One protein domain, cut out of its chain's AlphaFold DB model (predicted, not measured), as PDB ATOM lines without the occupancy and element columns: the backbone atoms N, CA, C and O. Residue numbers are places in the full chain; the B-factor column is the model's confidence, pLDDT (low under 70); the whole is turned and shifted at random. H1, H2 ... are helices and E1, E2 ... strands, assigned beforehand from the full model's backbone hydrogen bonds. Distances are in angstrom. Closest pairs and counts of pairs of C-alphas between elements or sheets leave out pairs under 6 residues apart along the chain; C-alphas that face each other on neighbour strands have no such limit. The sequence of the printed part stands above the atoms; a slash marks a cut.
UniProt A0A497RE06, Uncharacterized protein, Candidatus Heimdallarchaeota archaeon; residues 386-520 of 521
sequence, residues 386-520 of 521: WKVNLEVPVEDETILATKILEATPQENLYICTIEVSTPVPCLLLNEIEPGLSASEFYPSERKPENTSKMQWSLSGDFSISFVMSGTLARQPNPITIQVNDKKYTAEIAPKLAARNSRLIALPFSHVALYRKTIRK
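What this domain is: This is residues 386 to 520 of the 521 residues of an uncharacterized protein of Candidatus Heimdallarchaeota archaeon (UniProt A0A497RE06). Picture a sandwich, only partly face to face: a long, twisted sheet of five strands, with a small sheet of four short strands over one end of one face and the single helix H1 over the opposite face. A long link without named elements, residues 490 to 507, joins the small sheet to that helix. The printed part has 135 residues, with nine named strands and one named helix in the order E1 to E9 and then H1; of the 72 residues in named elements 61 are in strands, the class being mostly strand, and the sheets run E1 E2 E3 E7 E5 and E6 E4 E8 E9, both antiparallel. It is compact, with a radius of gyration of the C-alphas of 14.4 A and spans of 45 by 32 by 29 A.

How they stand to each other: Begin with E1, residues 386 to 394, E2, residues 397 to 407, and E3, residues 413 to 421, a meander in which each strand is the antiparallel neighbour of the one before. Look for N 390 and O 401, 2.8 A apart, and N 404 and O 417, 2.7 A apart. Beside E3 find E7, residues 462 to 470, with N 416 and O 466 at 2.9 A; beside E7 is the edge strand E5, residues 436 to 442, with N 439 and O 467 at 2.7 A. In the small sheet, E4, residues 426 to 429, has E6, residues 455 to 458, as one neighbour, with N 428 and O 456 at 2.9 A, and E8, residues 480 to 483, as the other, with N 427 and O 482 at 2.8 A. E8 forms a hairpin with E9, residues 486 to 489, where N 481 and O 488 are 2.8 A apart. The facing parts of the two sheets are 9.6 A centre to centre; the closest C-alphas of E1 and E9, those of Val 392 and Tyr 488, are 7.0 A apart. H1, residues 508 to 518, is on the large sheet, making two layers with it, at a height over the sheet of 8.3 A; it lies over E7 and runs along the strands, at 15 degrees to E7 on the local plane. The closest C-alphas of E7 and H1 are those of Ser 465 and His 510, 5.5 A apart. In H1 every O i to N i+4 pair is within hydrogen-bond range.

Where its parts are: Find C-alpha 386 at (-3.713, -14.308, 32.304), where E1 begins its 25.9 A. E2 is 33.2 A long, E3 27.0 A, E7 26.0 A and E5 17.7 A, while E4, E6, E8 and E9 have four residues each. H1, 15.5 A long, ends at C-alpha 518, (1.073, -32.160, 37.315).

The domain as a whole: The C-alphas of Glu 395 and Lys 520 are the two farthest apart, 46.5 A, and the printed part has no cut. The long links are E5 to E6, 12 residues, and E9 to H1, 18 residues. The mean pLDDT of the printed part is 79.3; look for values under 70 at residues 409 to 411, 473 to 475, 491 to 507 and 518 to 520.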
ATOM      1  N   TRP A 386      -2.878 -15.366  32.854       71.00
ATOM      2  CA  TRP A 386      -3.713 -14.308  32.304       71.00
ATOM      3  C   TRP A 386      -5.042 -14.295  33.044       71.00
ATOM      4  O   TRP A 386      -5.715 -15.317  33.101       71.00
ATOM      5  N   LYS A 387      -5.443 -13.147  33.589       75.88
ATOM      6  CA  LYS A 387      -6.745 -12.952  34.230       75.88
ATOM      7  C   LYS A 387      -7.485 -11.822  33.531       75.88
ATOM      8  O   LYS A 387      -6.981 -10.707  33.456       75.88
ATOM      9  N   VAL A 388      -8.680 -12.117  33.048       78.94
ATOM     10  CA  VAL A 388      -9.580 -11.170  32.393       78.94
ATOM     11  C   VAL A 388     -10.849 -11.090  33.225       78.94
ATOM     12  O   VAL A 388     -11.503 -12.110  33.432       78.94
ATOM     13  N   ASN A 389     -11.191  -9.891  33.689       81.94
ATOM     14  CA  ASN A 389     -12.441  -9.633  34.397       81.94
ATOM     15  C   ASN A 389     -13.393  -8.864  33.477       81.94
ATOM     16  O   ASN A 389     -12.968  -7.986  32.727       81.94
ATOM     17  N   LEU A 390     -14.676  -9.184  33.560       85.75
ATOM     18  CA  LEU A 390     -15.763  -8.500  32.885       85.75
ATOM     19  C   LEU A 390     -16.855  -8.223  33.911       85.75
ATOM     20  O   LEU A 390     -17.413  -9.151  34.494       85.75
ATOM     21  N   GLU A 391     -17.163  -6.945  34.091       89.81
ATOM     22  CA  GLU A 391     -18.279  -6.487  34.910       89.81
ATOM     23  C   GLU A 391     -19.377  -5.969  33.980       89.81
ATOM     24  O   GLU A 391     -19.144  -5.066  33.173       89.81
ATOM     25  N   VAL A 392     -20.568  -6.565  34.053       88.50
ATOM     26  CA  VAL A 392     -21.724  -6.154  33.246       88.50
ATOM     27  C   VAL A 392     -22.814  -5.633  34.176       88.50
ATOM     28  O   VAL A 392     -23.431  -6.440  34.875       88.50
ATOM     29  N   PRO A 393     -23.080  -4.316  34.196       88.06
ATOM     30  CA  PRO A 393     -24.199  -3.775  34.956       88.06
ATOM     31  C   PRO A 393     -25.524  -4.174  34.293       88.06
ATOM     32  O   PRO A 393     -25.722  -3.950  33.092       88.06
ATOM     33  N   VAL A 394     -26.434  -4.757  35.073       87.44
ATOM     34  CA  VAL A 394     -27.783  -5.149  34.648       87.44
ATOM     35  C   VAL A 394     -28.782  -4.677  35.702       87.44
ATOM     36  O   VAL A 394     -28.892  -5.270  36.767       87.44
ATOM     37  N   GLU A 395     -29.524  -3.615  35.383       85.50
ATOM     38  CA  GLU A 395     -30.454  -2.963  36.322       85.50
ATOM     39  C   GLU A 395     -29.742  -2.536  37.623       85.50
ATOM     40  O   GLU A 395     -28.796  -1.751  37.542       85.50
ATOM     41  N   ASP A 396     -30.181  -3.039  38.782       85.31
ATOM     42  CA  ASP A 396     -29.604  -2.757  40.108       85.31
ATOM     43  C   ASP A 396     -28.540  -3.792  40.536       85.31
ATOM     44  O   ASP A 396     -28.073  -3.782  41.677       85.31
ATOM     45  N   GLU A 397     -28.146  -4.696  39.636       89.94
ATOM     46  CA  GLU A 397     -27.209  -5.781  39.909       89.94
ATOM     47  C   GLU A 397     -26.041  -5.808  38.906       89.94
ATOM     48  O   GLU A 397     -26.048  -5.144  37.865       89.94
ATOM     49  N   THR A 398     -25.010  -6.604  39.207       90.75
ATOM     50  CA  THR A 398     -23.810  -6.733  38.367       90.75
ATOM     51  C   THR A 398     -23.501  -8.200  38.114       90.75
ATOM     52  O   THR A 398     -23.419  -8.998  39.046       90.75
ATOM     53  N   ILE A 399     -23.276  -8.555  36.850       90.19
ATOM     54  CA  ILE A 399     -22.681  -9.841  36.484       90.19
ATOM     55  C   ILE A 399     -21.168  -9.692  36.539       90.19
ATOM     56  O   ILE A 399     -20.610  -8.792  35.909       90.19
ATOM     57  N   LEU A 400     -20.509 -10.606  37.244       90.62
ATOM     58  CA  LEU A 400     -19.057 -10.678  37.327       90.62
ATOM     59  C   LEU A 400     -18.589 -11.941  36.617       90.62
ATOM     60  O   LEU A 400     -18.899 -13.047  37.052       90.62
ATOM     61  N   ALA A 401     -17.832 -11.784  35.536       89.25
ATOM     62  CA  ALA A 401     -17.217 -12.890  34.819       89.25
ATOM     63  C   ALA A 401     -15.691 -12.764  34.862       89.25
ATOM     64  O   ALA A 401     -15.130 -11.715  34.569       89.25
ATOM     65  N   THR A 402     -15.010 -13.844  35.224       86.31
ATOM     66  CA  THR A 402     -13.553 -13.927  35.323       86.31
ATOM     67  C   THR A 402     -13.063 -15.092  34.476       86.31
ATOM     68  O   THR A 402     -13.493 -16.224  34.672       86.31
ATOM     69  N   LYS A 403     -12.127 -14.844  33.560       86.88
ATOM     70  CA  LYS A 403     -11.389 -15.876  32.825       86.88
ATOM     71  C   LYS A 403      -9.937 -15.869  33.283       86.88
ATOM     72  O   LYS A 403      -9.283 -14.835  33.230       86.88
ATOM     73  N   ILE A 404      -9.441 -17.017  33.718       83.94
ATOM     74  CA  ILE A 404      -8.060 -17.256  34.133       83.94
ATOM     75  C   ILE A 404      -7.455 -18.254  33.153       83.94
ATOM     76  O   ILE A 404      -8.033 -19.310  32.940       83.94
ATOM     77  N   LEU A 405      -6.300 -17.962  32.578       81.81
ATOM     78  CA  LEU A 405      -5.519 -18.897  31.781       81.81
ATOM     79  C   LEU A 405      -4.147 -19.029  32.428       81.81
ATOM     80  O   LEU A 405      -3.451 -18.035  32.539       81.81
ATOM     81  N   GLU A 406      -3.759 -20.221  32.854       79.38
ATOM     82  CA  GLU A 406      -2.459 -20.475  33.475       79.38
ATOM     83  C   GLU A 406      -1.633 -21.417  32.596       79.38
ATOM     84  O   GLU A 406      -2.081 -22.518  32.278       79.38
ATOM     85  N   ALA A 407      -0.433 -21.001  32.192       75.25
ATOM     86  CA  ALA A 407       0.542 -21.894  31.577       75.25
ATOM     87  C   ALA A 407       1.096 -22.857  32.632       75.25
ATOM     88  O   ALA A 407       1.516 -22.442  33.713       75.25
ATOM     89  N   THR A 408       1.106 -24.149  32.319       70.56
ATOM     90  CA  THR A 408       1.666 -25.163  33.216       70.56
ATOM     91  C   THR A 408       3.175 -25.318  32.996       70.56
ATOM     92  O   THR A 408       3.684 -24.902  31.958       70.56
ATOM     93  N   PRO A 409       3.908 -25.937  33.940       61.66
ATOM     94  CA  PRO A 409       5.323 -26.258  33.742       61.66
ATOM     95  C   PRO A 409       5.588 -27.224  32.576       61.66
ATOM     96  O   PRO A 409       6.705 -27.273  32.071       61.66
ATOM     97  N   GLN A 410       4.584 -28.004  32.159       65.94
ATOM     98  CA  GLN A 410       4.671 -28.863  30.980       65.94
ATOM     99  C   GLN A 410       4.533 -28.009  29.713       65.94
ATOM    100  O   GLN A 410       3.580 -27.236  29.575       65.94
ATOM    101  N   GLU A 411       5.476 -28.160  28.778       65.69
ATOM    102  CA  GLU A 411       5.467 -27.406  27.522       65.69
ATOM    103  C   GLU A 411       4.130 -27.553  26.781       65.69
ATOM    104  O   GLU A 411       3.582 -28.649  26.650       65.69
ATOM    105  N   ASN A 412       3.635 -26.437  26.235       75.56
ATOM    106  CA  ASN A 412       2.426 -26.380  25.407       75.56
ATOM    107  C   ASN A 412       1.133 -26.826  26.112       75.56
ATOM    108  O   ASN A 412       0.173 -27.203  25.434       75.56
ATOM    109  N   LEU A 413       1.082 -26.771  27.447       83.00
ATOM    110  CA  LEU A 413      -0.107 -27.118  28.217       83.00
ATOM    111  C   LEU A 413      -0.538 -25.970  29.137       83.00
ATOM    112  O   LEU A 413       0.264 -25.377  29.858       83.00
ATOM    113  N   TYR A 414      -1.835 -25.675  29.112       85.31
ATOM    114  CA  TYR A 414      -2.459 -24.559  29.813       85.31
ATOM    115  C   TYR A 414      -3.714 -25.014  30.558       85.31
ATOM    116  O   TYR A 414      -4.377 -25.968  30.153       85.31
ATOM    117  N   ILE A 415      -4.092 -24.296  31.609       87.38
ATOM    118  CA  ILE A 415      -5.356 -24.473  32.323       87.38
ATOM    119  C   ILE A 415      -6.166 -23.196  32.198       87.38
ATOM    120  O   ILE A 415      -5.799 -22.156  32.735       87.38
ATOM    121  N   CYS A 416      -7.297 -23.277  31.504       89.38
ATOM    122  CA  CYS A 416      -8.272 -22.198  31.476       89.38
ATOM    123  C   CYS A 416      -9.317 -22.436  32.559       89.38
ATOM    124  O   CYS A 416      -9.790 -23.555  32.727       89.38
ATOM    125  N   THR A 417      -9.710 -21.399  33.282       90.50
ATOM    126  CA  THR A 417     -10.823 -21.401  34.227       90.50
ATOM    127  C   THR A 417     -11.712 -20.210  33.963       90.50
ATOM    128  O   THR A 417     -11.217 -19.107  33.770       90.50
ATOM    129  N   ILE A 418     -13.017 -20.430  33.934       91.56
ATOM    130  CA  ILE A 418     -14.008 -19.376  33.783       91.56
ATOM    131  C   ILE A 418     -14.940 -19.443  34.981       91.56
ATOM    132  O   ILE A 418     -15.546 -20.485  35.224       91.56
ATOM    133  N   GLU A 419     -15.066 -18.328  35.686       92.69
ATOM    134  CA  GLU A 419     -16.037 -18.120  36.751       92.69
ATOM    135  C   GLU A 419     -17.014 -17.031  36.350       92.69
ATOM    136  O   GLU A 419     -16.618 -16.011  35.794       92.69
ATOM    137  N   VAL A 420     -18.293 -17.247  36.616       91.94
ATOM    138  CA  VAL A 420     -19.335 -16.253  36.393       91.94
ATOM    139  C   VAL A 420     -20.257 -16.269  37.597       91.94
ATOM    140  O   VAL A 420     -20.836 -17.307  37.905       91.94
ATOM    141  N   SER A 421     -20.419 -15.127  38.250       93.31
ATOM    142  CA  SER A 421     -21.525 -14.891  39.173       93.31
ATOM    143  C   SER A 421     -22.534 -14.004  38.462       93.31
ATOM    144  O   SER A 421     -22.196 -12.919  37.984       93.31
ATOM    145  N   THR A 422     -23.752 -14.512  38.300       91.38
ATOM    146  CA  THR A 422     -24.816 -13.838  37.554       91.38
ATOM    147  C   THR A 422     -26.122 -13.950  38.331       91.38
ATOM    148  O   THR A 422     -26.531 -15.066  38.654       91.38
ATOM    149  N   PRO A 423     -26.792 -12.830  38.638       89.94
ATOM    150  CA  PRO A 423     -28.080 -12.860  39.322       89.94
ATOM    151  C   PRO A 423     -29.261 -12.950  38.339       89.94
ATOM    152  O   PRO A 423     -30.373 -13.319  38.710       89.94
ATOM    153  N   VAL A 424     -28.993 -12.717  37.050       91.31
ATOM    154  CA  VAL A 424     -29.947 -12.869  35.948       91.31
ATOM    155  C   VAL A 424     -29.515 -13.979  34.984       91.31
ATOM    156  O   VAL A 424     -28.323 -14.299  34.898       91.31
ATOM    157  N   PRO A 425     -30.443 -14.573  34.212       93.81
ATOM    158  CA  PRO A 425     -30.081 -15.491  33.144       93.81
ATOM    159  C   PRO A 425     -29.201 -14.824  32.080       93.81
ATOM    160  O   PRO A 425     -29.527 -13.751  31.570       93.81
ATOM    161  N   CYS A 426     -28.102 -15.474  31.710       94.25
ATOM    162  CA  CYS A 426     -27.182 -14.975  30.694       94.25
ATOM    163  C   CYS A 426     -26.567 -16.108  29.872       94.25
ATOM    164  O   CYS A 426     -26.671 -17.291  30.207       94.25
ATOM    165  N   LEU A 427     -25.932 -15.744  28.764       94.31
ATOM    166  CA  LEU A 427     -25.214 -16.666  27.903       94.31
ATOM    167  C   LEU A 427     -23.724 -16.334  27.921       94.31
ATOM    168  O   LEU A 427     -23.309 -15.271  27.467       94.31
ATOM    169  N   LEU A 428     -22.922 -17.269  28.421       93.19
ATOM    170  CA  LEU A 428     -21.470 -17.204  28.370       93.19
ATOM    171  C   LEU A 428     -20.978 -17.737  27.025       93.19
ATOM    172  O   LEU A 428     -21.299 -18.864  26.641       93.19
ATOM    173  N   LEU A 429     -20.175 -16.928  26.342       91.94
ATOM    174  CA  LEU A 429     -19.507 -17.235  25.087       91.94
ATOM    175  C   LEU A 429     -17.994 -17.122  25.291       91.94
ATOM    176  O   LEU A 429     -17.481 -16.070  25.680       91.94
ATOM    177  N   ASN A 430     -17.277 -18.205  25.011       90.12
ATOM    178  CA  ASN A 430     -15.822 -18.226  24.993       90.12
ATOM    179  C   ASN A 430     -15.330 -18.847  23.680       90.12
ATOM    180  O   ASN A 430     -16.003 -19.680  23.078       90.12
ATOM    181  N   GLU A 431     -14.127 -18.480  23.260       87.25
ATOM    182  CA  GLU A 431     -13.434 -19.133  22.152       87.25
ATOM    183  C   GLU A 431     -12.175 -19.820  22.683       87.25
ATOM    184  O   GLU A 431     -11.520 -19.320  23.604       87.25
ATOM    185  N   ILE A 432     -11.856 -20.996  22.133       86.88
ATOM    186  CA  ILE A 432     -10.558 -21.627  22.393       86.88
ATOM    187  C   ILE A 432      -9.485 -20.748  21.766       86.88
ATOM    188  O   ILE A 432      -9.669 -20.223  20.668       86.88
ATOM    189  N   GLU A 433      -8.374 -20.601  22.472       84.38
ATOM    190  CA  GLU A 433      -7.273 -19.778  22.005       84.38
ATOM    191  C   GLU A 433      -6.721 -20.257  20.657       84.38
ATOM    192  O   GLU A 433      -6.571 -21.470  20.456       84.38
ATOM    193  N   PRO A 434      -6.386 -19.343  19.729       76.50
ATOM    194  CA  PRO A 434      -5.831 -19.725  18.442       76.50
ATOM    195  C   PRO A 434      -4.578 -20.594  18.610       76.50
ATOM    196  O   PRO A 434      -3.628 -20.222  19.300       76.50
ATOM    197  N   GLY A 435      -4.589 -21.765  17.967       79.69
ATOM    198  CA  GLY A 435      -3.503 -22.749  18.043       79.69
ATOM    199  C   GLY A 435      -3.589 -23.728  19.222       79.69
ATOM    200  O   GLY A 435      -2.770 -24.644  19.305       79.69
ATOM    201  N   LEU A 436      -4.598 -23.598  20.091       86.25
ATOM    202  CA  LEU A 436      -4.848 -24.526  21.191       86.25
ATOM    203  C   LEU A 436      -6.045 -25.450  20.928       86.25
ATOM    204  O   LEU A 436      -6.926 -25.182  20.114       86.25
ATOM    205  N   SER A 437      -6.086 -26.565  21.654       88.50
ATOM    206  CA  SER A 437      -7.208 -27.505  21.698       88.50
ATOM    207  C   SER A 437      -7.599 -27.790  23.142       88.50
ATOM    208  O   SER A 437      -6.741 -28.122  23.954       88.50
ATOM    209  N   ALA A 438      -8.889 -27.680  23.468       90.75
ATOM    210  CA  ALA A 438      -9.390 -27.942  24.814       90.75
ATOM    211  C   ALA A 438      -9.636 -29.439  25.059       90.75
ATOM    212  O   ALA A 438     -10.198 -30.156  24.229       90.75
ATOM    213  N   SER A 439      -9.265 -29.894  26.247       89.50
ATOM    214  CA  SER A 439      -9.418 -31.246  26.766       89.50
ATOM    215  C   SER A 439      -9.707 -31.186  28.270       89.50
ATOM    216  O   SER A 439      -9.645 -30.121  28.871       89.50
ATOM    217  N   GLU A 440     -10.071 -32.324  28.865       90.00
ATOM    218  CA  GLU A 440     -10.260 -32.488  30.317       90.00
ATOM    219  C   GLU A 440     -11.011 -31.339  31.022       90.00
ATOM    220  O   GLU A 440     -10.407 -30.423  31.566       90.00
ATOM    221  N   PHE A 441     -12.341 -31.417  31.074       91.81
ATOM    222  CA  PHE A 441     -13.178 -30.417  31.739       91.81
ATOM    223  C   PHE A 441     -13.438 -30.794  33.198       91.81
ATOM    224  O   PHE A 441     -13.675 -31.967  33.506       91.81
ATOM    225  N   TYR A 442     -13.447 -29.797  34.078       90.62
ATOM    226  CA  TYR A 442     -13.807 -29.943  35.475       90.62
ATOM    227  C   TYR A 442     -14.689 -28.777  35.966       90.62
ATOM    228  O   TYR A 442     -14.285 -27.621  35.864       90.62
ATOM    229  N   PRO A 443     -15.866 -29.055  36.539       89.69
ATOM    230  CA  PRO A 443     -16.444 -30.387  36.655       89.69
ATOM    231  C   PRO A 443     -16.934 -30.886  35.275       89.69
ATOM    232  O   PRO A 443     -17.250 -30.091  34.385       89.69
ATOM    233  N   SER A 444     -16.904 -32.200  35.038       88.69
ATOM    234  CA  SER A 444     -17.061 -32.770  33.689       88.69
ATOM    235  C   SER A 444     -18.475 -32.612  33.127       88.69
ATOM    236  O   SER A 444     -18.646 -32.533  31.912       88.69
ATOM    237  N   GLU A 445     -19.479 -32.506  33.994       90.50
ATOM    238  CA  GLU A 445     -20.873 -32.225  33.654       90.50
ATOM    239  C   GLU A 445     -21.086 -30.827  33.064       90.50
ATOM    240  O   GLU A 445     -22.089 -30.593  32.398       90.50
ATOM    241  N   ARG A 446     -20.137 -29.902  33.263       89.69
ATOM    242  CA  ARG A 446     -20.174 -28.565  32.659       89.69
ATOM    243  C   ARG A 446     -19.495 -28.524  31.290       89.69
ATOM    244  O   ARG A 446     -19.375 -27.451  30.712       89.69
ATOM    245  N   LYS A 447     -19.045 -29.654  30.738       90.31
ATOM    246  CA  LYS A 447     -18.452 -29.699  29.395       90.31
ATOM    247  C   LYS A 447     -19.446 -29.155  28.349       90.31
ATOM    248  O   LYS A 447     -20.594 -29.592  28.338       90.31
ATOM    249  N   PRO A 448     -19.024 -28.250  27.447       88.50
ATOM    250  CA  PRO A 448     -19.910 -27.737  26.414       88.50
ATOM    251  C   PRO A 448     -20.221 -28.829  25.389       88.50
ATOM    252  O   PRO A 448     -19.371 -29.664  25.070       88.50
ATOM    253  N   GLU A 449     -21.427 -28.783  24.829       80.81
ATOM    254  CA  GLU A 449     -21.863 -29.721  23.786       80.81
ATOM    255  C   GLU A 449     -20.965 -29.651  22.546       80.81
ATOM    256  O   GLU A 449     -20.680 -30.665  21.909       80.81
ATOM    257  N   ASN A 450     -20.478 -28.448  22.232       81.06
ATOM    258  CA  ASN A 450     -19.556 -28.204  21.139       81.06
ATOM    259  C   ASN A 450     -18.302 -27.478  21.641       81.06
ATOM    260  O   ASN A 450     -18.326 -26.277  21.918       81.06
ATOM    261  N   THR A 451     -17.184 -28.201  21.689       77.44
ATOM    262  CA  THR A 451     -15.885 -27.662  22.111       77.44
ATOM    263  C   THR A 451     -15.358 -26.568  21.184       77.44
ATOM    264  O   THR A 451     -14.548 -25.768  21.620       77.44
ATOM    265  N   SER A 452     -15.842 -26.457  19.941       72.06
ATOM    266  CA  SER A 452     -15.457 -25.355  19.042       72.06
ATOM    267  C   SER A 452     -16.163 -24.028  19.341       72.06
ATOM    268  O   SER A 452     -15.702 -22.992  18.877       72.06
ATOM    269  N   LYS A 453     -17.274 -24.041  20.094       73.44
ATOM    270  CA  LYS A 453     -18.101 -22.846  20.360       73.44
ATOM    271  C   LYS A 453     -18.235 -22.478  21.843       73.44
ATOM    272  O   LYS A 453     -18.888 -21.482  22.120       73.44
ATOM    273  N   MET A 454     -17.669 -23.290  22.750       88.94
ATOM    274  CA  MET A 454     -17.567 -23.105  24.216       88.94
ATOM    275  C   MET A 454     -18.630 -22.142  24.783       88.94
ATOM    276  O   MET A 454     -18.342 -20.996  25.128       88.94
ATOM    277  N   GLN A 455     -19.876 -22.620  24.817       93.00
ATOM    278  CA  GLN A 455     -21.060 -21.827  25.140       93.00
ATOM    279  C   GLN A 455     -21.823 -22.449  26.313       93.00
ATOM    280  O   GLN A 455     -22.045 -23.661  26.329       93.00
ATOM    281  N   TRP A 456     -22.277 -21.612  27.252       93.81
ATOM    282  CA  TRP A 456     -23.059 -22.038  28.417       93.81
ATOM    283  C   TRP A 456     -24.223 -21.089  28.689       93.81
ATOM    284  O   TRP A 456     -24.054 -19.873  28.680       93.81
ATOM    285  N   SER A 457     -25.405 -21.650  28.955       93.38
ATOM    286  CA  SER A 457     -26.559 -20.890  29.453       93.38
ATOM    287  C   SER A 457     -26.544 -20.915  30.977       93.38
ATOM    288  O   SER A 457     -26.557 -21.991  31.572       93.38
ATOM    289  N   LEU A 458     -26.482 -19.742  31.597       93.31
ATOM    290  CA  LEU A 458     -26.266 -19.567  33.028       93.31
ATOM    291  C   LEU A 458     -27.491 -18.914  33.671       93.31
ATOM    292  O   LEU A 458     -28.152 -18.086  33.054       93.31
ATOM    293  N   SER A 459     -27.794 -19.295  34.909       90.31
ATOM    294  CA  SER A 459     -28.883 -18.723  35.725       90.31
ATOM    295  C   SER A 459     -28.469 -18.510  37.189       90.31
ATOM    296  O   SER A 459     -29.318 -18.341  38.057       90.31
ATOM    297  N   GLY A 460     -27.164 -18.562  37.459       92.50
ATOM    298  CA  GLY A 460     -26.556 -18.470  38.784       92.50
ATOM    299  C   GLY A 460     -25.046 -18.703  38.704       92.50
ATOM    300  O   GLY A 460     -24.483 -18.746  37.605       92.50
ATOM    301  N   ASP A 461     -24.407 -18.903  39.857       92.12
ATOM    302  CA  ASP A 461     -22.957 -19.083  39.953       92.12
ATOM    303  C   ASP A 461     -22.436 -20.268  39.124       92.12
ATOM    304  O   ASP A 461     -22.904 -21.413  39.190       92.12
ATOM    305  N   PHE A 462     -21.394 -19.987  38.356       93.81
ATOM    306  CA  PHE A 462     -20.776 -20.894  37.411       93.81
ATOM    307  C   PHE A 462     -19.257 -20.844  37.543       93.81
ATOM    308  O   PHE A 462     -18.660 -19.799  37.759       93.81
ATOM    309  N   SER A 463     -18.631 -22.005  37.408       93.56
ATOM    310  CA  SER A 463     -17.186 -22.201  37.479       93.56
ATOM    311  C   SER A 463     -16.831 -23.451  36.677       93.56
ATOM    312  O   SER A 463     -17.425 -24.519  36.879       93.56
ATOM    313  N   ILE A 464     -15.923 -23.326  35.720       93.75
ATOM    314  CA  ILE A 464     -15.430 -24.446  34.921       93.75
ATOM    315  C   ILE A 464     -13.950 -24.257  34.640       93.75
ATOM    316  O   ILE A 464     -13.515 -23.163  34.303       93.75
ATOM    317  N   SER A 465     -13.189 -25.339  34.727       93.25
ATOM    318  CA  SER A 465     -11.784 -25.401  34.352       93.25
ATOM    319  C   SER A 465     -11.577 -26.438  33.257       93.25
ATOM    320  O   SER A 465     -12.266 -27.456  33.228       93.25
ATOM    321  N   PHE A 466     -10.644 -26.200  32.344       93.19
ATOM    322  CA  PHE A 466     -10.291 -27.152  31.297       93.19
ATOM    323  C   PHE A 466      -8.829 -27.019  30.880       93.19
ATOM    324  O   PHE A 466      -8.245 -25.937  30.948       93.19
ATOM    325  N   VAL A 467      -8.243 -28.137  30.456       90.75
ATOM    326  CA  VAL A 467      -6.873 -28.180  29.938       90.75
ATOM    327  C   VAL A 467      -6.884 -27.750  28.479       90.75
ATOM    328  O   VAL A 467      -7.737 -28.175  27.707       90.75
ATOM    329  N   MET A 468      -5.922 -26.940  28.067       90.31
ATOM    330  CA  MET A 468      -5.670 -26.645  26.664       90.31
ATOM    331  C   MET A 468      -4.265 -27.087  26.287       90.31
ATOM    332  O   MET A 468      -3.323 -26.839  27.030       90.31
ATOM    333  N   SER A 469      -4.129 -27.735  25.136       88.31
ATOM    334  CA  SER A 469      -2.846 -28.194  24.601       88.31
ATOM    335  C   SER A 469      -2.584 -27.587  23.228       88.31
ATOM    336  O   SER A 469      -3.500 -27.550  22.401       88.31
ATOM    337  N   GLY A 470      -1.349 -27.169  22.965       85.06
ATOM    338  CA  GLY A 470      -0.914 -26.621  21.679       85.06
ATOM    339  C   GLY A 470      -0.025 -25.388  21.825       85.06
ATOM    340  O   GLY A 470       0.421 -25.049  22.921       85.06
ATOM    341  N   THR A 471       0.203 -24.696  20.712       75.06
ATOM    342  CA  THR A 471       1.024 -23.480  20.666       75.06
ATOM    343  C   THR A 471       0.114 -22.259  20.621       75.06
ATOM    344  O   THR A 471      -0.662 -22.091  19.682       75.06
ATOM    345  N   LEU A 472       0.195 -21.405  21.641       73.00
ATOM    346  CA  LEU A 472      -0.631 -20.206  21.755       73.00
ATOM    347  C   LEU A 472      -0.160 -19.141  20.747       73.00
ATOM    348  O   LEU A 472       0.909 -18.560  20.912       73.00
ATOM    349  N   ALA A 473      -0.970 -18.835  19.728       55.31
ATOM    350  CA  ALA A 473      -0.584 -17.940  18.623       55.31
ATOM    351  C   ALA A 473      -0.656 -16.417  18.938       55.31
ATOM    352  O   ALA A 473      -0.499 -15.605  18.026       55.31
ATOM    353  N   ARG A 474      -0.763 -16.053  20.231       64.94
ATOM    354  CA  ARG A 474      -0.824 -14.717  20.893       64.94
ATOM    355  C   ARG A 474      -2.219 -14.186  21.266       64.94
ATOM    356  O   ARG A 474      -3.182 -14.428  20.559       64.94
ATOM    357  N   GLN A 475      -2.201 -13.434  22.385       65.06
ATOM    358  CA  GLN A 475      -3.265 -12.870  23.246       65.06
ATOM    359  C   GLN A 475      -4.461 -13.794  23.549       65.06
ATOM    360  O   GLN A 475      -5.108 -14.268  22.623       65.06
ATOM    361  N   PRO A 476      -4.800 -14.022  24.838       71.25
ATOM    362  CA  PRO A 476      -5.996 -14.774  25.189       71.25
ATOM    363  C   PRO A 476      -7.254 -14.088  24.655       71.25
ATOM    364  O   PRO A 476      -7.442 -12.896  24.878       71.25
ATOM    365  N   ASN A 477      -8.140 -14.841  24.018       81.44
ATOM    366  CA  ASN A 477      -9.444 -14.403  23.560       81.44
ATOM    367  C   ASN A 477     -10.243 -13.827  24.737       81.44
ATOM    368  O   ASN A 477     -10.232 -14.400  25.840       81.44
ATOM    369  N   PRO A 478     -10.992 -12.735  24.521       83.06
ATOM    370  CA  PRO A 478     -11.782 -12.148  25.583       83.06
ATOM    371  C   PRO A 478     -12.944 -13.071  25.952       83.06
ATOM    372  O   PRO A 478     -13.471 -13.820  25.127       83.06
ATOM    373  N   ILE A 479     -13.386 -12.985  27.202       87.81
ATOM    374  CA  ILE A 479     -14.656 -13.579  27.620       87.81
ATOM    375  C   ILE A 479     -15.810 -12.686  27.155       87.81
ATOM    376  O   ILE A 479     -15.720 -11.458  27.234       87.81
ATOM    377  N   THR A 480     -16.888 -13.292  26.654       92.00
ATOM    378  CA  THR A 480     -18.091 -12.570  26.228       92.00
ATOM    379  C   THR A 480     -19.312 -13.072  26.989       92.00
ATOM    380  O   THR A 480     -19.561 -14.272  27.074       92.00
ATOM    381  N   ILE A 481     -20.100 -12.144  27.520       93.19
ATOM    382  CA  ILE A 481     -21.385 -12.400  28.170       93.19
ATOM    383  C   ILE A 481     -22.485 -11.767  27.319       93.19
ATOM    384  O   ILE A 481     -22.376 -10.616  26.898       93.19
ATOM    385  N   GLN A 482     -23.554 -12.512  27.055       94.31
ATOM    386  CA  GLN A 482     -24.752 -12.011  26.391       94.31
ATOM    387  C   GLN A 482     -25.938 -12.032  27.359       94.31
ATOM    388  O   GLN A 482     -26.286 -13.078  27.906       94.31
ATOM    389  N   VAL A 483     -26.569 -10.875  27.556       93.25
ATOM    390  CA  VAL A 483     -27.729 -10.672  28.444       93.25
ATOM    391  C   VAL A 483     -28.727  -9.804  27.698       93.25
ATOM    392  O   VAL A 483     -28.333  -8.788  27.125       93.25
ATOM    393  N   ASN A 484     -30.009 -10.179  27.693       89.12
ATOM    394  CA  ASN A 484     -31.076  -9.412  27.034       89.12
ATOM    395  C   ASN A 484     -30.717  -9.009  25.584       89.12
ATOM    396  O   ASN A 484     -30.851  -7.850  25.197       89.12
ATOM    397  N   ASP A 485     -30.171  -9.961  24.817       88.25
ATOM    398  CA  ASP A 485     -29.689  -9.804  23.431       88.25
ATOM    399  C   ASP A 485     -28.544  -8.799  23.204       88.25
ATOM    400  O   ASP A 485     -28.106  -8.597  22.069       88.25
ATOM    401  N   LYS A 486     -27.980  -8.222  24.269       92.12
ATOM    402  CA  LYS A 486     -26.776  -7.388  24.213       92.12
ATOM    403  C   LYS A 486     -25.543  -8.215  24.547       92.12
ATOM    404  O   LYS A 486     -25.555  -8.992  25.498       92.12
ATOM    405  N   LYS A 487     -24.476  -8.037  23.766       93.12
ATOM    406  CA  LYS A 487     -23.175  -8.678  23.987       93.12
ATOM    407  C   LYS A 487     -22.221  -7.714  24.676       93.12
ATOM    408  O   LYS A 487     -22.076  -6.575  24.243       93.12
ATOM    409  N   TYR A 488     -21.551  -8.220  25.697       90.62
ATOM    410  CA  TYR A 488     -20.533  -7.536  26.471       90.62
ATOM    411  C   TYR A 488     -19.268  -8.375  26.400       90.62
ATOM    412  O   TYR A 488     -19.275  -9.544  26.780       90.62
ATOM    413  N   THR A 489     -18.198  -7.794  25.882       88.56
ATOM    414  CA  THR A 489     -16.914  -8.468  25.716       88.56
ATOM    415  C   THR A 489     -15.907  -7.766  26.602       88.56
ATOM    416  O   THR A 489     -15.863  -6.537  26.618       88.56
ATOM    417  N   ALA A 490     -15.128  -8.536  27.357       80.75
ATOM    418  CA  ALA A 490     -14.060  -7.964  28.158       80.75
ATOM    419  C   ALA A 490     -13.087  -7.216  27.247       80.75
ATOM    420  O   ALA A 490     -12.584  -7.788  26.275       80.75
ATOM    421  N   GLU A 491     -12.794  -5.959  27.568       65.31
ATOM    422  CA  GLU A 491     -11.625  -5.319  26.990       65.31
ATOM    423  C   GLU A 491     -10.401  -6.062  27.521       65.31
ATOM    424  O   GLU A 491     -10.153  -6.103  28.729       65.31
ATOM    425  N   ILE A 492      -9.638  -6.679  26.617       54.44
ATOM    426  CA  ILE A 492      -8.302  -7.171  26.943       54.44
ATOM    427  C   ILE A 492      -7.443  -5.922  27.089       54.44
ATOM    428  O   ILE A 492      -6.751  -5.505  26.162       54.44
ATOM    429  N   ALA A 493      -7.524  -5.270  28.246       43.12
ATOM    430  CA  ALA A 493      -6.486  -4.337  28.615       43.12
ATOM    431  C   ALA A 493      -5.190  -5.160  28.680       43.12
ATOM    432  O   ALA A 493      -5.187  -6.206  29.340       43.12
ATOM    433  N   PRO A 494      -4.098  -4.743  28.018       37.78
ATOM    434  CA  PRO A 494      -2.778  -5.301  28.258       37.78
ATOM    435  C   PRO A 494      -2.340  -4.931  29.680       37.78
ATOM    436  O   PRO A 494      -1.528  -4.043  29.921       37.78
ATOM    437  N   LYS A 495      -2.944  -5.587  30.663       39.00
ATOM    438  CA  LYS A 495      -2.406  -5.725  31.997       39.00
ATOM    439  C   LYS A 495      -1.795  -7.113  32.028       39.00
ATOM    440  O   LYS A 495      -2.510  -8.113  31.957       39.00
ATOM    441  N   LEU A 496      -0.464  -7.168  32.085       37.47
ATOM    442  CA  LEU A 496       0.243  -8.342  32.593       37.47
ATOM    443  C   LEU A 496      -0.452  -8.726  33.900       37.47
ATOM    444  O   LEU A 496      -0.574  -7.910  34.809       37.47
ATOM    445  N   ALA A 497      -1.058  -9.902  33.916       39.09
ATOM    446  CA  ALA A 497      -2.108 -10.183  34.869       39.09
ATOM    447  C   ALA A 497      -1.571 -10.466  36.276       39.09
ATOM    448  O   ALA A 497      -0.667 -11.265  36.492       39.09
ATOM    449  N   ALA A 498      -2.238  -9.822  37.227       35.28
ATOM    450  CA  ALA A 498      -2.824 -10.420  38.413       35.28
ATOM    451  C   ALA A 498      -2.083 -11.580  39.084       35.28
ATOM    452  O   ALA A 498      -2.494 -12.730  38.967       35.28
ATOM    453  N   ARG A 499      -1.072 -11.264  39.902       42.59
ATOM    454  CA  ARG A 499      -0.394 -12.244  40.768       42.59
ATOM    455  C   ARG A 499      -0.646 -12.136  42.262       42.59
ATOM    456  O   ARG A 499       0.011 -12.830  43.032       42.59
ATOM    457  N   ASN A 500      -1.708 -11.445  42.668       33.47
ATOM    458  CA  ASN A 500      -2.214 -11.563  44.040       33.47
ATOM    459  C   ASN A 500      -3.241 -12.684  44.108       33.47
ATOM    460  O   ASN A 500      -4.403 -12.496  44.453       33.47
ATOM    461  N   SER A 501      -2.782 -13.879  43.775       33.69
ATOM    462  CA  SER A 501      -3.291 -15.067  44.420       33.69
ATOM    463  C   SER A 501      -2.070 -15.874  44.808       33.69
ATOM    464  O   SER A 501      -1.490 -16.575  43.980       33.69
ATOM    465  N   ARG A 502      -1.747 -15.879  46.110       35.44
ATOM    466  CA  ARG A 502      -1.327 -17.139  46.735       35.44
ATOM    467  C   ARG A 502      -2.170 -18.238  46.077       35.44
ATOM    468  O   ARG A 502      -3.375 -18.034  45.920       35.44
ATOM    469  N   LEU A 503      -1.599 -19.398  45.758       38.75
ATOM    470  CA  LEU A 503      -2.323 -20.605  45.301       38.75
ATOM    471  C   LEU A 503      -3.610 -20.931  46.113       38.75
ATOM    472  O   LEU A 503      -4.415 -21.763  45.713       38.75
ATOM    473  N   ILE A 504      -3.799 -20.259  47.251       36.19
ATOM    474  CA  ILE A 504      -4.950 -20.216  48.152       36.19
ATOM    475  C   ILE A 504      -6.200 -19.501  47.568       36.19
ATOM    476  O   ILE A 504      -7.287 -19.751  48.075       36.19
ATOM    477  N   ALA A 505      -6.108 -18.669  46.519       51.94
ATOM    478  CA  ALA A 505      -7.263 -17.927  45.962       51.94
ATOM    479  C   ALA A 505      -7.656 -18.312  44.518       51.94
ATOM    480  O   ALA A 505      -8.429 -17.598  43.881       51.94
ATOM    481  N   LEU A 506      -7.134 -19.423  43.987       62.16
ATOM    482  CA  LEU A 506      -7.615 -19.975  42.719       62.16
ATOM    483  C   LEU A 506      -8.901 -20.786  42.939       62.16
ATOM    484  O   LEU A 506      -9.046 -21.426  43.988       62.16
ATOM    485  N   PRO A 507      -9.810 -20.825  41.950       69.06
ATOM    486  CA  PRO A 507     -11.016 -21.639  42.030       69.06
ATOM    487  C   PRO A 507     -10.683 -23.091  42.340       69.06
ATOM    488  O   PRO A 507      -9.705 -23.641  41.825       69.06
ATOM    489  N   PHE A 508     -11.516 -23.755  43.141       77.38
ATOM    490  CA  PHE A 508     -11.306 -25.166  43.473       77.38
ATOM    491  C   PHE A 508     -11.159 -26.034  42.214       77.38
ATOM    492  O   PHE A 508     -10.306 -26.923  42.171       77.38
ATOM    493  N   SER A 509     -11.940 -25.740  41.170       75.62
ATOM    494  CA  SER A 509     -11.862 -26.429  39.881       75.62
ATOM    495  C   SER A 509     -10.497 -26.283  39.210       75.62
ATOM    496  O   SER A 509      -9.986 -27.249  38.642       75.62
ATOM    497  N   HIS A 510      -9.882 -25.107  39.345       76.62
ATOM    498  CA  HIS A 510      -8.558 -24.810  38.821       76.62
ATOM    499  C   HIS A 510      -7.505 -25.638  39.556       76.62
ATOM    500  O   HIS A 510      -6.758 -26.391  38.935       76.62
ATOM    501  N   VAL A 511      -7.488 -25.568  40.891       71.69
ATOM    502  CA  VAL A 511      -6.516 -26.288  41.731       71.69
ATOM    503  C   VAL A 511      -6.645 -27.803  41.557       71.69
ATOM    504  O   VAL A 511      -5.638 -28.514  41.505       71.69
ATOM    505  N   ALA A 512      -7.875 -28.315  41.457       73.88
ATOM    506  CA  ALA A 512      -8.138 -29.730  41.227       73.88
ATOM    507  C   ALA A 512      -7.554 -30.199  39.889       73.88
ATOM    508  O   ALA A 512      -6.878 -31.232  39.844       73.88
ATOM    509  N   LEU A 513      -7.772 -29.431  38.817       79.69
ATOM    510  CA  LEU A 513      -7.264 -29.767  37.492       79.69
ATOM    511  C   LEU A 513      -5.738 -29.624  37.425       79.69
ATOM    512  O   LEU A 513      -5.074 -30.545  36.969       79.69
ATOM    513  N   TYR A 514      -5.172 -28.557  37.993       75.44
ATOM    514  CA  TYR A 514      -3.725 -28.330  38.078       75.44
ATOM    515  C   TYR A 514      -2.997 -29.479  38.778       75.44
ATOM    516  O   TYR A 514      -2.059 -30.060  38.234       75.44
ATOM    517  N   ARG A 515      -3.487 -29.899  39.952       73.88
ATOM    518  CA  ARG A 515      -2.926 -31.050  40.679       73.88
ATOM    519  C   ARG A 515      -3.035 -32.348  39.889       73.88
ATOM    520  O   ARG A 515      -2.135 -33.178  39.974       73.88
ATOM    521  N   LYS A 516      -4.136 -32.551  39.164       77.19
ATOM    522  CA  LYS A 516      -4.344 -33.745  38.337       77.19
ATOM    523  C   LYS A 516      -3.393 -33.773  37.140       77.19
ATOM    524  O   LYS A 516      -2.911 -34.849  36.802       77.19
ATOM    525  N   THR A 517      -3.133 -32.625  36.523       73.12
ATOM    526  CA  THR A 517      -2.237 -32.516  35.369       73.12
ATOM    527  C   THR A 517      -0.778 -32.707  35.779       73.12
ATOM    528  O   THR A 517      -0.084 -33.497  35.153       73.12
ATOM    529  N   ILE A 518      -0.333 -32.085  36.878       67.38
ATOM    530  CA  ILE A 518       1.073 -32.160  37.315       67.38
ATOM    531  C   ILE A 518       1.442 -33.511  37.939       67.38
ATOM    532  O   ILE A 518       2.565 -33.958  37.778       67.38
ATOM    533  N   ARG A 519       0.521 -34.200  38.629       58.19
ATOM    534  CA  ARG A 519       0.794 -35.520  39.246       58.19
ATOM    535  C   ARG A 519       0.822 -36.698  38.261       58.19
ATOM    536  O   ARG A 519       0.890 -37.841  38.707       58.19
ATOM    537  N   LYS A 520       0.613 -36.459  36.963       51.66
ATOM    538  CA  LYS A 520       0.681 -37.515  35.939       51.66
ATOM    539  C   LYS A 520       2.118 -37.812  35.480       51.66
ATOM    540  O   LYS A 520       2.288 -38.819  34.797       51.66
TER     541      LYS A 520